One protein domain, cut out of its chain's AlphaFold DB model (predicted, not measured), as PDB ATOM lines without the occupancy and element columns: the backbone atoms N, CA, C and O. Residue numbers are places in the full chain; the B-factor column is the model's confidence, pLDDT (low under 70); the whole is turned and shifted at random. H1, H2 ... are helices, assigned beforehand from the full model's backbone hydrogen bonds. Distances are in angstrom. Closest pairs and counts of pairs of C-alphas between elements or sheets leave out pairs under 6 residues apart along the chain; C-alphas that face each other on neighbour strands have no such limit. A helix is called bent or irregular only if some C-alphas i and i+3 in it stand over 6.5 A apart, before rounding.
ATOM      1  N   GLN A 257     119.565 118.667  82.113       95.94
ATOM      2  CA  GLN A 257     120.847 117.967  82.048       95.94
ATOM      3  C   GLN A 257     120.910 116.824  83.073       95.94
ATOM      4  O   GLN A 257     121.190 115.692  82.687       95.94
ATOM      5  N   VAL A 258     120.569 117.078  84.345       96.94
ATOM      6  CA  VAL A 258     120.538 116.045  85.399       96.94
ATOM      7  C   VAL A 258     119.554 114.926  85.059       96.94
ATOM      8  O   VAL A 258     119.918 113.758  85.168       96.94
ATOM      9  N   LYS A 259     118.350 115.249  84.566       97.31
ATOM     10  CA  LYS A 259     117.385 114.243  84.097       97.31
ATOM     11  C   LYS A 259     117.972 113.359  82.990       97.31
ATOM     12  O   LYS A 259     117.903 112.140  83.103       97.31
ATOM     13  N   THR A 260     118.593 113.955  81.969       97.38
ATOM     14  CA  THR A 260     119.253 113.209  80.880       97.38
ATOM     15  C   THR A 260     120.379 112.309  81.408       97.38
ATOM     16  O   THR A 260     120.479 111.154  81.002       97.38
ATOM     17  N   THR A 261     121.204 112.793  82.345       97.75
ATOM     18  CA  THR A 261     122.279 111.998  82.967       97.75
ATOM     19  C   THR A 261     121.733 110.824  83.781       97.75
ATOM     20  O   THR A 261     122.233 109.712  83.642       97.75
ATOM     21  N   VAL A 262     120.682 111.033  84.580       98.19
ATOM     22  CA  VAL A 262     120.031 109.966  85.359       98.19
ATOM     23  C   VAL A 262     119.357 108.936  84.446       98.19
ATOM     24  O   VAL A 262     119.494 107.739  84.684       98.19
ATOM     25  N   GLN A 263     118.703 109.365  83.360       97.94
ATOM     26  CA  GLN A 263     118.162 108.458  82.338       97.94
ATOM     27  C   GLN A 263     119.260 107.667  81.607       97.94
ATOM     28  O   GLN A 263     119.032 106.519  81.239       97.94
ATOM     29  N   GLY A 264     120.455 108.240  81.421       97.75
ATOM     30  CA  GLY A 264     121.643 107.501  80.979       97.75
ATOM     31  C   GLY A 264     122.001 106.387  81.962       97.75
ATOM     32  O   GLY A 264     121.843 105.216  81.641       97.75
ATOM     33  N   LEU A 265     122.351 106.753  83.199       97.56
ATOM     34  CA  LEU A 265     122.788 105.806  84.234       97.56
ATOM     35  C   LEU A 265     121.771 104.682  84.507       97.56
ATOM     36  O   LEU A 265     122.163 103.536  84.706       97.56
ATOM     37  N   VAL A 266     120.467 104.981  84.501       97.62
ATOM     38  CA  VAL A 266     119.422 103.955  84.669       97.62
ATOM     39  C   VAL A 266     119.291 103.066  83.427       97.62
ATOM     40  O   VAL A 266     119.055 101.870  83.580       97.62
ATOM     41  N   ARG A 267     119.477 103.595  82.207       97.44
ATOM     42  CA  ARG A 267     119.517 102.767  80.989       97.44
ATOM     43  C   ARG A 267     120.700 101.807  81.021       97.44
ATOM     44  O   ARG A 267     120.499 100.630  80.746       97.44
ATOM     45  N   ASP A 268     121.879 102.299  81.385       96.00
ATOM     46  CA  ASP A 268     123.119 101.523  81.413       96.00
ATOM     47  C   ASP A 268     123.010 100.383  82.450       96.00
ATOM     48  O   ASP A 268     123.197  99.213  82.114       96.00
ATOM     49  N   LEU A 269     122.526 100.682  83.667       95.75
ATOM     50  CA  LEU A 269     122.178  99.671  84.684       95.75
ATOM     51  C   LEU A 269     121.208  98.597  84.160       95.75
ATOM     52  O   LEU A 269     121.381  97.410  84.434       95.75
ATOM     53  N   VAL A 270     120.186  99.005  83.402       95.25
ATOM     54  CA  VAL A 270     119.168  98.114  82.814       95.25
ATOM     55  C   VAL A 270     119.665  97.429  81.521       95.25
ATOM     56  O   VAL A 270     118.975  96.594  80.934       95.25
ATOM     57  N   GLN A 271     120.878  97.722  81.052       93.50
ATOM     58  CA  GLN A 271     121.546  96.979  79.980       93.50
ATOM     59  C   GLN A 271     122.525  95.943  80.551       93.50
ATOM     60  O   GLN A 271     122.424  94.765  80.190       93.50
ATOM     61  N   ASP A 272     123.364  96.333  81.510       91.88
ATOM     62  CA  ASP A 272     124.445  95.493  82.042       91.88
ATOM     63  C   ASP A 272     123.968  94.349  82.958       91.88
ATOM     64  O   ASP A 272     124.606  93.290  83.005       91.88
ATOM     65  N   HIS A 273     122.834  94.506  83.663       85.69
ATOM     66  CA  HIS A 273     122.383  93.542  84.688       85.69
ATOM     67  C   HIS A 273     122.125  92.116  84.180       85.69
ATOM     68  O   HIS A 273     122.082  91.180  84.974       85.69
ATOM     69  N   SER A 274     121.982  91.948  82.866       77.44
ATOM     70  CA  SER A 274     121.791  90.664  82.183       77.44
ATOM     71  C   SER A 274     122.961  89.677  82.369       77.44
ATOM     72  O   SER A 274     122.865  88.539  81.920       77.44
ATOM     73  N   SER A 275     124.090  90.123  82.943       73.94
ATOM     74  CA  SER A 275     125.390  89.441  82.853       73.94
ATOM     75  C   SER A 275     126.095  89.112  84.177       73.94
ATOM     76  O   SER A 275     127.081  88.376  84.144       73.94
ATOM     77  N   SER A 276     125.653  89.639  85.330       67.31
ATOM     78  CA  SER A 276     126.374  89.434  86.598       67.31
ATOM     79  C   SER A 276     125.522  89.588  87.863       67.31
ATOM     80  O   SER A 276     125.050  90.681  88.183       67.31
ATOM     81  N   ASP A 277     125.477  88.519  88.663       67.88
ATOM     82  CA  ASP A 277     124.953  88.481  90.038       67.88
ATOM     83  C   ASP A 277     125.561  89.547  90.969       67.88
ATOM     84  O   ASP A 277     124.935  89.956  91.947       67.88
ATOM     85  N   THR A 278     126.796  89.993  90.714       69.00
ATOM     86  CA  THR A 278     127.518  90.897  91.631       69.00
ATOM     87  C   THR A 278     127.065  92.353  91.533       69.00
ATOM     88  O   THR A 278     127.417  93.165  92.390       69.00
ATOM     89  N   LEU A 279     126.274  92.708  90.513       70.38
ATOM     90  CA  LEU A 279     125.912  94.097  90.218       70.38
ATOM     91  C   LEU A 279     124.987  94.740  91.259       70.38
ATOM     92  O   LEU A 279     124.958  95.965  91.349       70.38
ATOM     93  N   SER A 280     124.250  93.963  92.055       79.06
ATOM     94  CA  SER A 280     123.137  94.492  92.856       79.06
ATOM     95  C   SER A 280     123.532  95.577  93.870       79.06
ATOM     96  O   SER A 280     122.935  96.655  93.889       79.06
ATOM     97  N   ALA A 281     124.588  95.357  94.659       87.75
ATOM     98  CA  ALA A 281     125.040  96.340  95.651       87.75
ATOM     99  C   ALA A 281     125.554  97.641  94.997       87.75
ATOM    100  O   ALA A 281     125.305  98.738  95.501       87.75
ATOM    101  N   ALA A 282     126.225  97.530  93.844       90.44
ATOM    102  CA  ALA A 282     126.676  98.682  93.067       90.44
ATOM    103  C   ALA A 282     125.490  99.437  92.441       90.44
ATOM    104  O   ALA A 282     125.413 100.662  92.542       90.44
ATOM    105  N   ALA A 283     124.527  98.709  91.869       92.62
ATOM    106  CA  ALA A 283     123.303  99.265  91.308       92.62
ATOM    107  C   ALA A 283     122.476 100.007  92.366       92.62
ATOM    108  O   ALA A 283     122.040 101.127  92.112       92.62
ATOM    109  N   GLN A 284     122.321  99.451  93.573       93.25
ATOM    110  CA  GLN A 284     121.636 100.131  94.675       93.25
ATOM    111  C   GLN A 284     122.343 101.441  95.070       93.25
ATOM    112  O   GLN A 284     121.673 102.450  95.290       93.25
ATOM    113  N   GLY A 285     123.681 101.463  95.104       94.31
ATOM    114  CA  GLY A 285     124.457 102.686  95.346       94.31
ATOM    115  C   GLY A 285     124.274 103.750  94.255       94.31
ATOM    116  O   GLY A 285     124.117 104.933  94.562       94.31
ATOM    117  N   ILE A 286     124.232 103.338  92.984       95.94
ATOM    118  CA  ILE A 286     123.994 104.237  91.843       95.94
ATOM    119  C   ILE A 286     122.554 104.773  91.864       95.94
ATOM    120  O   ILE A 286     122.359 105.979  91.724       95.94
ATOM    121  N   LEU A 287     121.547 103.926  92.106       96.69
ATOM    122  CA  LEU A 287     120.142 104.341  92.216       96.69
ATOM    123  C   LEU A 287     119.915 105.312  93.385       96.69
ATOM    124  O   LEU A 287     119.207 106.308  93.219       96.69
ATOM    125  N   LEU A 288     120.572 105.087  94.530       96.25
ATOM    126  CA  LEU A 288     120.568 106.032  95.647       96.25
ATOM    127  C   LEU A 288     121.158 107.385  95.221       96.25
ATOM    128  O   LEU A 288     120.487 108.406  95.375       96.25
ATOM    129  N   SER A 289     122.342 107.395  94.600       97.31
ATOM    130  CA  SER A 289     122.982 108.626  94.112       97.31
ATOM    131  C   SER A 289     122.150 109.360  93.051       97.31
ATOM    132  O   SER A 289     122.122 110.590  93.051       97.31
ATOM    133  N   CYS A 290     121.458 108.638  92.165       98.00
ATOM    134  CA  CYS A 290     120.504 109.219  91.219       98.00
ATOM    135  C   CYS A 290     119.320 109.864  91.951       98.00
ATOM    136  O   CYS A 290     118.929 110.979  91.614       98.00
ATOM    137  N   SER A 291     118.782 109.209  92.985       97.44
ATOM    138  CA  SER A 291     117.672 109.753  93.775       97.44
ATOM    139  C   SER A 291     118.057 111.021  94.552       97.44
ATOM    140  O   SER A 291     117.283 111.980  94.576       97.44
ATOM    141  N   GLU A 292     119.274 111.077  95.105       97.31
ATOM    142  CA  GLU A 292     119.823 112.267  95.768       97.31
ATOM    143  C   GLU A 292     120.048 113.418  94.776       97.31
ATOM    144  O   GLU A 292     119.650 114.553  95.050       97.31
ATOM    145  N   ALA A 293     120.612 113.131  93.596       96.88
ATOM    146  CA  ALA A 293     120.818 114.119  92.537       96.88
ATOM    147  C   ALA A 293     119.492 114.681  91.995       96.88
ATOM    148  O   ALA A 293     119.365 115.890  91.803       96.88
ATOM    149  N   CYS A 294     118.476 113.835  91.799       96.94
ATOM    150  CA  CYS A 294     117.135 114.283  91.433       96.94
ATOM    151  C   CYS A 294     116.533 115.205  92.504       96.94
ATOM    152  O   CYS A 294     116.084 116.302  92.174       96.94
ATOM    153  N   ASN A 295     116.592 114.809  93.780       96.50
ATOM    154  CA  ASN A 295     116.065 115.599  94.894       96.50
ATOM    155  C   ASN A 295     116.753 116.975  95.011       96.50
ATOM    156  O   ASN A 295     116.082 117.991  95.172       96.50
ATOM    157  N   ALA A 296     118.078 117.035  94.836       96.81
ATOM    158  CA  ALA A 296     118.847 118.284  94.843       96.81
ATOM    159  C   ALA A 296     118.476 119.264  93.706       96.81
ATOM    160  O   ALA A 296     118.753 120.458  93.812       96.81
ATOM    161  N   HIS A 297     117.838 118.774  92.636       96.38
ATOM    162  CA  HIS A 297     117.362 119.561  91.493       96.38
ATOM    163  C   HIS A 297     115.823 119.633  91.399       96.38
ATOM    164  O   HIS A 297     115.289 119.996  90.350       96.38
ATOM    165  N   SER A 298     115.105 119.303  92.483       95.88
ATOM    166  CA  SER A 298     113.632 119.286  92.560       95.88
ATOM    167  C   SER A 298     112.945 118.378  91.523       95.88
ATOM    168  O   SER A 298     111.823 118.645  91.091       95.88
ATOM    169  N   LEU A 299     113.609 117.294  91.114       96.50
ATOM    170  CA  LEU A 299     113.083 116.281  90.198       96.50
ATOM    171  C   LEU A 299     112.533 115.079  90.977       96.50
ATOM    172  O   LEU A 299     113.190 114.557  91.878       96.50
ATOM    173  N   SER A 300     111.368 114.567  90.573       96.75
ATOM    174  CA  SER A 300     110.877 113.274  91.066       96.75
ATOM    175  C   SER A 300     111.625 112.132  90.375       96.75
ATOM    176  O   SER A 300     111.416 111.869  89.191       96.75
ATOM    177  N   PHE A 301     112.486 111.429  91.117       97.38
ATOM    178  CA  PHE A 301     113.174 110.243  90.596       97.38
ATOM    179  C   PHE A 301     112.185 109.119  90.247       97.38
ATOM    180  O   PHE A 301     112.354 108.470  89.220       97.38
ATOM    181  N   SER A 302     111.109 108.950  91.028       97.06
ATOM    182  CA  SER A 302     110.021 108.013  90.700       97.06
ATOM    183  C   SER A 302     109.386 108.339  89.344       97.06
ATOM    184  O   SER A 302     109.270 107.446  88.512       97.06
ATOM    185  N   SER A 303     109.088 109.616  89.065       96.88
ATOM    186  CA  SER A 303     108.567 110.031  87.752       96.88
ATOM    187  C   SER A 303     109.522 109.640  86.623       96.88
ATOM    188  O   SER A 303     109.081 109.115  85.610       96.88
ATOM    189  N   ILE A 304     110.834 109.830  86.809       97.38
ATOM    190  CA  ILE A 304     111.837 109.442  85.809       97.38
ATOM    191  C   ILE A 304     111.874 107.915  85.622       97.38
ATOM    192  O   ILE A 304     112.014 107.465  84.492       97.38
ATOM    193  N   LEU A 305     111.710 107.114  86.682       97.69
ATOM    194  CA  LEU A 305     111.654 105.645  86.595       97.69
ATOM    195  C   LEU A 305     110.359 105.100  85.961       97.69
ATOM    196  O   LEU A 305     110.353 103.962  85.496       97.69
ATOM    197  N   GLN A 306     109.284 105.889  85.939       97.06
ATOM    198  CA  GLN A 306     108.016 105.548  85.281       97.06
ATOM    199  C   GLN A 306     107.968 106.010  83.806       97.06
ATOM    200  O   GLN A 306     107.139 105.535  83.035       97.06
ATOM    201  N   GLU A 307     108.879 106.892  83.375       97.44
ATOM    202  CA  GLU A 307     108.948 107.390  81.994       97.44
ATOM    203  C   GLU A 307     109.473 106.359  80.976       97.44
ATOM    204  O   GLU A 307     110.440 105.632  81.211       97.44
ATOM    205  N   ARG A 308     108.895 106.389  79.768       97.50
ATOM    206  CA  ARG A 308     109.216 105.510  78.630       97.50
ATOM    207  C   ARG A 308     110.475 105.914  77.843       97.50
ATOM    208  O   ARG A 308     110.407 106.207  76.650       97.50
ATOM    209  N   PHE A 309     111.638 105.971  78.495       97.75
ATOM    210  CA  PHE A 309     112.889 106.452  77.874       97.75
ATOM    211  C   PHE A 309     113.828 105.351  77.328       97.75
ATOM    212  O   PHE A 309     114.921 105.667  76.836       97.75
ATOM    213  N   ILE A 310     113.437 104.072  77.384       97.31
ATOM    214  CA  ILE A 310     114.201 102.944  76.824       97.31
ATOM    215  C   ILE A 310     113.314 102.209  75.817       97.31
ATOM    216  O   ILE A 310     112.404 101.486  76.208       97.31
ATOM    217  N   GLU A 311     113.564 102.399  74.517       96.56
ATOM    218  CA  GLU A 311     112.835 101.703  73.436       96.56
ATOM    219  C   GLU A 311     111.299 101.821  73.569       96.56
ATOM    220  O   GLU A 311     110.561 100.859  73.400       96.56
ATOM    221  N   SER A 312     110.825 103.029  73.905       96.75
ATOM    222  CA  SER A 312     109.411 103.357  74.168       96.75
ATOM    223  C   SER A 312     108.769 102.647  75.372       96.75
ATOM    224  O   SER A 312     107.552 102.704  75.519       96.75
ATOM    225  N   HIS A 313     109.570 102.067  76.269       97.75
ATOM    226  CA  HIS A 313     109.133 101.453  77.525       97.75
ATOM    227  C   HIS A 313     109.891 102.003  78.741       97.75
ATOM    228  O   HIS A 313     110.959 102.621  78.622       97.75
ATOM    229  N   SER A 314     109.318 101.807  79.929       97.81
ATOM    230  CA  SER A 314     109.945 102.147  81.209       97.81
ATOM    231  C   SER A 314     111.165 101.259  81.523       97.81
ATOM    232  O   SER A 314     111.248 100.110  81.075       97.81
ATOM    233  N   PRO A 315     112.123 101.726  82.349       97.50
ATOM    234  CA  PRO A 315     113.192 100.868  82.870       97.50
ATOM    235  C   PRO A 315     112.659  99.711  83.732       97.50
ATOM    236  O   PRO A 315     113.311  98.674  83.828       97.50
ATOM    237  N   LEU A 316     111.469  99.866  84.325       97.19
ATOM    238  CA  LEU A 316     110.779  98.825  85.090       97.19
ATOM    239  C   LEU A 316     110.323  97.657  84.202       97.19
ATOM    240  O   LEU A 316     110.580  96.506  84.549       97.19
ATOM    241  N   TYR A 317     109.728  97.944  83.036       97.56
ATOM    242  CA  TYR A 317     109.423  96.938  82.010       97.56
ATOM    243  C   TYR A 317     110.681  96.145  81.629       97.56
ATOM    244  O   TYR A 317     110.709  94.917  81.707       97.56
ATOM    245  N   TRP A 318     111.764  96.845  81.287       97.06
ATOM    246  CA  TRP A 318     112.997  96.201  80.833       97.06
ATOM    247  C   TRP A 318     113.710  95.379  81.911       97.06
ATOM    248  O   TRP A 318     114.257  94.327  81.583       97.06
ATOM    249  N   ALA A 319     113.656  95.798  83.179       95.69
ATOM    250  CA  ALA A 319     114.185  95.026  84.304       95.69
ATOM    251  C   ALA A 319     113.429  93.700  84.535       95.69
ATOM    252  O   ALA A 319     114.023  92.746  85.031       95.69
ATOM    253  N   VAL A 320     112.149  93.608  84.142       95.38
ATOM    254  CA  VAL A 320     111.415  92.330  84.082       95.38
ATOM    255  C   VAL A 320     111.855  91.511  82.863       95.38
ATOM    256  O   VAL A 320     112.225  90.352  83.020       95.38
ATOM    257  N   ILE A 321     111.863  92.102  81.658       95.75
ATOM    258  CA  ILE A 321     112.189  91.393  80.402       95.75
ATOM    259  C   ILE A 321     113.589  90.759  80.420       95.75
ATOM    260  O   ILE A 321     113.767  89.647  79.926       95.75
ATOM    261  N   LYS A 322     114.588  91.468  80.956       93.69
ATOM    262  CA  LYS A 322     115.999  91.049  80.942       93.69
ATOM    263  C   LYS A 322     116.433  90.255  82.170       93.69
ATOM    264  O   LYS A 322     117.592  89.849  82.250       93.69
ATOM    265  N   ARG A 323     115.546  90.038  83.147       90.44
ATOM    266  CA  ARG A 323     115.874  89.219  84.314       90.44
ATOM    267  C   ARG A 323     116.191  87.797  83.849       90.44
ATOM    268  O   ARG A 323     115.383  87.155  83.181       90.44
ATOM    269  N   ALA A 324     117.376  87.309  84.214       83.56
ATOM    270  CA  ALA A 324     117.750  85.926  83.975       83.56
ATOM    271  C   ALA A 324     116.713  85.009  84.638       83.56
ATOM    272  O   ALA A 324     116.422  85.147  85.830       83.56
ATOM    273  N   LYS A 325     116.138  84.085  83.862       81.25
ATOM    274  CA  LYS A 325     115.219  83.084  84.401       81.25
ATOM    275  C   LYS A 325     116.008  82.157  85.313       81.25
ATOM    276  O   LYS A 325     116.780  81.333  84.833       81.25
ATOM    277  N   ASP A 352     117.355  91.888  94.137       86.12
ATOM    278  CA  ASP A 352     117.052  92.040  92.704       86.12
ATOM    279  C   ASP A 352     117.093  93.528  92.278       86.12
ATOM    280  O   ASP A 352     116.596  94.407  92.996       86.12
ATOM    281  N   LEU A 353     117.635  93.824  91.087       92.56
ATOM    282  CA  LEU A 353     117.589  95.158  90.473       92.56
ATOM    283  C   LEU A 353     116.146  95.660  90.346       92.56
ATOM    284  O   LEU A 353     115.879  96.813  90.682       92.56
ATOM    285  N   LEU A 354     115.205  94.802  89.936       93.81
ATOM    286  CA  LEU A 354     113.785  95.153  89.846       93.81
ATOM    287  C   LEU A 354     113.240  95.593  91.213       93.81
ATOM    288  O   LEU A 354     112.548  96.604  91.318       93.81
ATOM    289  N   THR A 355     113.610  94.884  92.282       92.38
ATOM    290  CA  THR A 355     113.190  95.223  93.653       92.38
ATOM    291  C   THR A 355     113.817  96.545  94.118       92.38
ATOM    292  O   THR A 355     113.149  97.350  94.766       92.38
ATOM    293  N   SER A 356     115.065  96.825  93.732       93.44
ATOM    294  CA  SER A 356     115.719  98.116  93.988       93.44
ATOM    295  C   SER A 356     115.071  99.274  93.218       93.44
ATOM    296  O   SER A 356     114.804 100.317  93.811       93.44
ATOM    297  N   LEU A 357     114.739  99.092  91.935       95.56
ATOM    298  CA  LEU A 357     114.024 100.088  91.129       95.56
ATOM    299  C   LEU A 357     112.630 100.382  91.707       95.56
ATOM    300  O   LEU A 357     112.287 101.546  91.906       95.56
ATOM    301  N   LEU A 358     111.856  99.348  92.061       94.88
ATOM    302  CA  LEU A 358     110.525  99.493  92.668       94.88
ATOM    303  C   LEU A 358     110.565 100.266  93.995       94.88
ATOM    304  O   LEU A 358     109.738 101.153  94.204       94.88
ATOM    305  N   ARG A 359     111.559 100.023  94.865       93.75
ATOM    306  CA  ARG A 359     111.744 100.770  96.132       93.75
ATOM    307  C   ARG A 359     111.872 102.290  95.935       93.75
ATOM    308  O   ARG A 359     111.505 103.043  96.841       93.75
ATOM    309  N   HIS A 360     112.367 102.737  94.778       95.06
ATOM    310  CA  HIS A 360     112.421 104.150  94.394       95.06
ATOM    311  C   HIS A 360     111.195 104.598  93.577       95.06
ATOM    312  O   HIS A 360     110.732 105.722  93.757       95.06
ATOM    313  N   ALA A 361     110.647 103.739  92.712       94.50
ATOM    314  CA  ALA A 361     109.507 104.061  91.855       94.50
ATOM    315  C   ALA A 361     108.156 104.112  92.595       94.50
ATOM    316  O   ALA A 361     107.274 104.835  92.152       94.50
ATOM    317  N   LEU A 362     108.010 103.443  93.745       89.06
ATOM    318  CA  LEU A 362     106.789 103.422  94.574       89.06
ATOM    319  C   LEU A 362     106.544 104.698  95.415       89.06
ATOM    320  O   LEU A 362     105.727 104.689  96.338       89.06
ATOM    321  N   LYS A 363     107.263 105.799  95.148       86.19
ATOM    322  CA  LYS A 363     107.113 107.088  95.850       86.19
ATOM    323  C   LYS A 363     107.039 108.268  94.859       86.19
ATOM    324  O   LYS A 363     108.090 108.835  94.554       86.19
ATOM    325  N   PRO A 364     105.851 108.691  94.378       84.00
ATOM    326  CA  PRO A 364     104.501 108.233  94.739       84.00
ATOM    327  C   PRO A 364     104.151 106.855  94.151       84.00
ATOM    328  O   PRO A 364     104.966 106.249  93.463       84.00
ATOM    329  N   LEU A 365     102.930 106.383  94.426       84.00
ATOM    330  CA  LEU A 365     102.337 105.189  93.811       84.00
ATOM    331  C   LEU A 365     102.583 105.147  92.288       84.00
ATOM    332  O   LEU A 365     102.602 106.188  91.629       84.00
ATOM    333  N   LEU A 366     102.766 103.940  91.745       89.88
ATOM    334  CA  LEU A 366     102.949 103.720  90.305       89.88
ATOM    335  C   LEU A 366     101.706 104.177  89.532       89.88
ATOM    336  O   LEU A 366     100.584 103.944  89.983       89.88
ATOM    337  N   ASP A 367     101.898 104.776  88.362       94.19
ATOM    338  CA  ASP A 367     100.788 105.070  87.464       94.19
ATOM    339  C   ASP A 367     100.175 103.789  86.866       94.19
ATOM    340  O   ASP A 367     100.841 102.759  86.703       94.19
ATOM    341  N   SER A 368      98.894 103.877  86.505       94.38
ATOM    342  CA  SER A 368      98.139 102.823  85.824       94.38
ATOM    343  C   SER A 368      98.817 102.381  84.522       94.38
ATOM    344  O   SER A 368      98.877 101.187  84.225       94.38
ATOM    345  N   GLU A 369      99.426 103.313  83.777       95.50
ATOM    346  CA  GLU A 369     100.169 102.975  82.567       95.50
ATOM    347  C   GLU A 369     101.436 102.153  82.868       95.50
ATOM    348  O   GLU A 369     101.715 101.174  82.174       95.50
ATOM    349  N   THR A 370     102.172 102.471  83.938       96.00
ATOM    350  CA  THR A 370     103.347 101.682  84.353       96.00
ATOM    351  C   THR A 370     102.957 100.304  84.897       96.00
ATOM    352  O   THR A 370     103.687  99.334  84.687       96.00
ATOM    353  N   ILE A 371     101.799 100.177  85.554       96.06
ATOM    354  CA  ILE A 371     101.248  98.873  85.963       96.06
ATOM    355  C   ILE A 371     100.922  98.025  84.728       96.06
ATOM    356  O   ILE A 371     101.315  96.859  84.672       96.06
ATOM    357  N   ALA A 372     100.277  98.611  83.714       96.06
ATOM    358  CA  ALA A 372      99.992  97.928  82.453       96.06
ATOM    359  C   ALA A 372     101.280  97.486  81.728       96.06
ATOM    360  O   ALA A 372     101.328  96.371  81.207       96.06
ATOM    361  N   GLU A 373     102.349  98.294  81.748       96.69
ATOM    362  CA  GLU A 373     103.664  97.868  81.243       96.69
ATOM    363  C   GLU A 373     104.259  96.704  82.045       96.69
ATOM    364  O   GLU A 373     104.713  95.729  81.452       96.69
ATOM    365  N   LEU A 374     104.245  96.754  83.380       96.94
ATOM    366  CA  LEU A 374     104.771  95.668  84.214       96.94
ATOM    367  C   LEU A 374     104.001  94.353  83.999       96.94
ATOM    368  O   LEU A 374     104.615  93.288  83.912       96.94
ATOM    369  N   ARG A 375     102.670  94.416  83.847       96.88
ATOM    370  CA  ARG A 375     101.825  93.255  83.514       96.88
ATOM    371  C   ARG A 375     102.131  92.732  82.104       96.88
ATOM    372  O   ARG A 375     102.301  91.525  81.933       96.88
ATOM    373  N   LEU A 376     102.324  93.615  81.118       96.69
ATOM    374  CA  LEU A 376     102.781  93.250  79.768       96.69
ATOM    375  C   LEU A 376     104.167  92.579  79.779       96.69
ATOM    376  O   LEU A 376     104.372  91.601  79.060       96.69
ATOM    377  N   ALA A 377     105.098  93.048  80.612       96.94
ATOM    378  CA  ALA A 377     106.424  92.449  80.744       96.94
ATOM    379  C   ALA A 377     106.353  91.024  81.315       96.94
ATOM    380  O   ALA A 377     106.975  90.111  80.772       96.94
ATOM    381  N   CYS A 378     105.541  90.813  82.359       96.56
ATOM    382  CA  CYS A 378     105.297  89.484  82.929       96.56
ATOM    383  C   CYS A 378     104.623  88.542  81.921       96.56
ATOM    384  O   CYS A 378     104.967  87.365  81.846       96.56
ATOM    385  N   LEU A 379     103.697  89.056  81.106       96.12
ATOM    386  CA  LEU A 379     103.055  88.304  80.026       96.12
ATOM    387  C   LEU A 379     104.066  87.890  78.944       96.12
ATOM    388  O   LEU A 379     104.016  86.758  78.463       96.12
ATOM    389  N   ALA A 380     105.000  88.777  78.585       96.25
ATOM    390  CA  ALA A 380     106.033  88.520  77.582       96.25
ATOM    391  C   ALA A 380     107.108  87.522  78.055       96.25
ATOM    392  O   ALA A 380     107.553  86.688  77.264       96.25
ATOM    393  N   THR A 381     107.509  87.559  79.331       95.38
ATOM    394  CA  THR A 381     108.433  86.566  79.909       95.38
ATOM    395  C   THR A 381     107.737  85.261  80.295       95.38
ATOM    396  O   THR A 381     108.382  84.211  80.308       95.38
ATOM    397  N   SER A 382     106.442  85.304  80.612       95.19
ATOM    398  CA  SER A 382     105.700  84.256  81.323       95.19
ATOM    399  C   SER A 382     106.353  83.850  82.659       95.19
ATOM    400  O   SER A 382     106.357  82.669  83.008       95.19
ATOM    401  N   ASP A 383     106.939  84.814  83.379       93.75
ATOM    402  CA  ASP A 383     107.579  84.620  84.690       93.75
ATOM    403  C   ASP A 383     106.566  84.813  85.838       93.75
ATOM    404  O   ASP A 383     106.168  85.932  86.175       93.75
ATOM    405  N   GLN A 384     106.132  83.693  86.421       95.50
ATOM    406  CA  GLN A 384     105.179  83.647  87.533       95.50
ATOM    407  C   GLN A 384     105.777  84.192  88.841       95.50
ATOM    408  O   GLN A 384     105.076  84.878  89.586       95.50
ATOM    409  N   ASP A 385     107.059  83.940  89.121       93.69
ATOM    410  CA  ASP A 385     107.702  84.342  90.380       93.69
ATOM    411  C   ASP A 385     107.876  85.863  90.452       93.69
ATOM    412  O   ASP A 385     107.684  86.478  91.505       93.69
ATOM    413  N   VAL A 386     108.205  86.495  89.320       94.19
ATOM    414  CA  VAL A 386     108.195  87.956  89.176       94.19
ATOM    415  C   VAL A 386     106.779  88.505  89.341       94.19
ATOM    416  O   VAL A 386     106.601  89.486  90.063       94.19
ATOM    417  N   PHE A 387     105.768  87.873  88.738       96.00
ATOM    418  CA  PHE A 387     104.382  88.337  88.831       96.00
ATOM    419  C   PHE A 387     103.833  88.279  90.269       96.00
ATOM    420  O   PHE A 387     103.281  89.272  90.746       96.00
ATOM    421  N   GLN A 388     104.046  87.181  91.007       95.12
ATOM    422  CA  GLN A 388     103.646  87.101  92.421       95.12
ATOM    423  C   GLN A 388     104.458  88.061  93.303       95.12
ATOM    424  O   GLN A 388     103.899  88.720  94.182       95.12
ATOM    425  N   ARG A 389     105.764  88.229  93.038       92.69
ATOM    426  CA  ARG A 389     106.589  89.245  93.718       92.69
ATOM    427  C   ARG A 389     106.039  90.660  93.483       92.69
ATOM    428  O   ARG A 389     106.028  91.454  94.418       92.69
ATOM    429  N   LEU A 390     105.550  90.972  92.281       94.44
ATOM    430  CA  LEU A 390     104.915  92.258  91.969       94.44
ATOM    431  C   LEU A 390     103.559  92.428  92.675       94.44
ATOM    432  O   LEU A 390     103.376  93.458  93.320       94.44
ATOM    433  N   ARG A 391     102.665  91.422  92.656       92.81
ATOM    434  CA  ARG A 391     101.389  91.427  93.417       92.81
ATOM    435  C   ARG A 391     101.620  91.689  94.911       92.81
ATOM    436  O   ARG A 391     100.910  92.495  95.503       92.81
ATOM    437  N   ASN A 392     102.657  91.087  95.495       89.31
ATOM    438  CA  ASN A 392     102.976  91.234  96.920       89.31
ATOM    439  C   ASN A 392     103.698  92.553  97.273       89.31
ATOM    440  O   ASN A 392     103.527  93.062  98.379       89.31
ATOM    441  N   LEU A 393     104.500  93.128  96.365       89.88
ATOM    442  CA  LEU A 393     105.178  94.418  96.587       89.88
ATOM    443  C   LEU A 393     104.308  95.639  96.249       89.88
ATOM    444  O   LEU A 393     104.603  96.744  96.707       89.88
ATOM    445  N   VAL A 394     103.281  95.467  95.415       91.75
ATOM    446  CA  VAL A 394     102.503  96.556  94.816       91.75
ATOM    447  C   VAL A 394     101.009  96.207  94.894       91.75
ATOM    448  O   VAL A 394     100.491  95.574  93.979       91.75
ATOM    449  N   PRO A 395     100.268  96.636  95.935       86.31
ATOM    450  CA  PRO A 395      98.869  96.224  96.130       86.31
ATOM    451  C   PRO A 395      97.949  96.536  94.938       86.31
ATOM    452  O   PRO A 395      97.077  95.751  94.585       86.31
ATOM    453  N   GLN A 396      98.204  97.662  94.269       90.19
ATOM    454  CA  GLN A 396      97.507  98.129  93.065       90.19
ATOM    455  C   GLN A 396      97.934  97.432  91.754       90.19
ATOM    456  O   GLN A 396      97.456  97.802  90.687       90.19
ATOM    457  N   PHE A 397      98.867  96.473  91.797       92.75
ATOM    458  CA  PHE A 397      99.265  95.686  90.624       92.75
ATOM    459  C   PHE A 397      98.233  94.609  90.282       92.75
ATOM    460  O   PHE A 397      98.122  94.238  89.116       92.75
ATOM    461  N   SER A 398      97.483  94.121  91.275       90.31
ATOM    462  CA  SER A 398      96.358  93.209  91.062       90.31
ATOM    463  C   SER A 398      95.127  93.973  90.564       90.31
ATOM    464  O   SER A 398      94.847  95.079  91.022       90.31
TER     465      SER A 398
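What this domain is: This is residues 257 to 325 and 352 to 398 of the 592 residues of an uncharacterized protein of Panaeolus cyanescens (UniProt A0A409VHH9). Six helices form two layers of three, H1, H4 and H6 side by side over H2, H5 and H7, the first three running opposite ways to the other three. The short H3 packs across one end of the H4 and H5 pair, while H5 and H7 leave a looser seam. The printed part has 116 residues, with seven named helices, H1 to H7 in chain order, and no named strand; its class is all helix. It is compact, with a radius of gyration of the C-alphas of 13.3 A and spans of 37 by 31 by 24 A.

Where its parts are: H1, residues 257 to 275, starts at C-alpha 257 (120.847, 117.967, 82.048) and is 28.9 A long; it is only just irregular, C-alphas 271 and 274 being 6.7 A apart. H2 is residues 279 to 296, 25.6 A; H3, 301 to 306; H4, 315 to 321; H5, 353 to 361; H6, 368 to 381, 20.1 A. H7, residues 384 to 393, ends at C-alpha 393 (105.178, 94.418, 96.587).

How they stand to each other: H4 is the hub, touching H1, H3, H5 and H6. Its closest C-alphas to H6 are Tyr 317 and Leu 374, 5.3 A, at a shallow tilt of 22 degrees, the same way. To H5 they are Ala 319 and Leu 354, 5.6 A, opposite ways. H1 touches H4 with residues 266 to 270 alone, closest at Val 270 and Ala 319, 6.0 A. H1 and H2 form a hairpin at 11 degrees, closest at C-alphas Val 262 and Cys 290, 5.9 A; H6 and H7 form another. H3 touches H5 at a steep tilt of 64 degrees, C-alphas Ser 302 and Ala 361 being 4.1 A apart. H5 and H7 are near each other; H1 and H6 are apart. Every O i to N i+4 pair is within hydrogen-bond range in H2, H3, H4, H6 and H7, against 13 of 15 in H1 and 4 of 5 in H5.

The domain as a whole: The farthest C-alphas, Ala 296 and Ser 382, are 38.9 A apart. Residues 326 to 351 are not printed; C-alphas 325 and 352 are 12.3 A apart across the cut. Of the links printed whole, none is long. Residues 276 to 278 are under pLDDT 70.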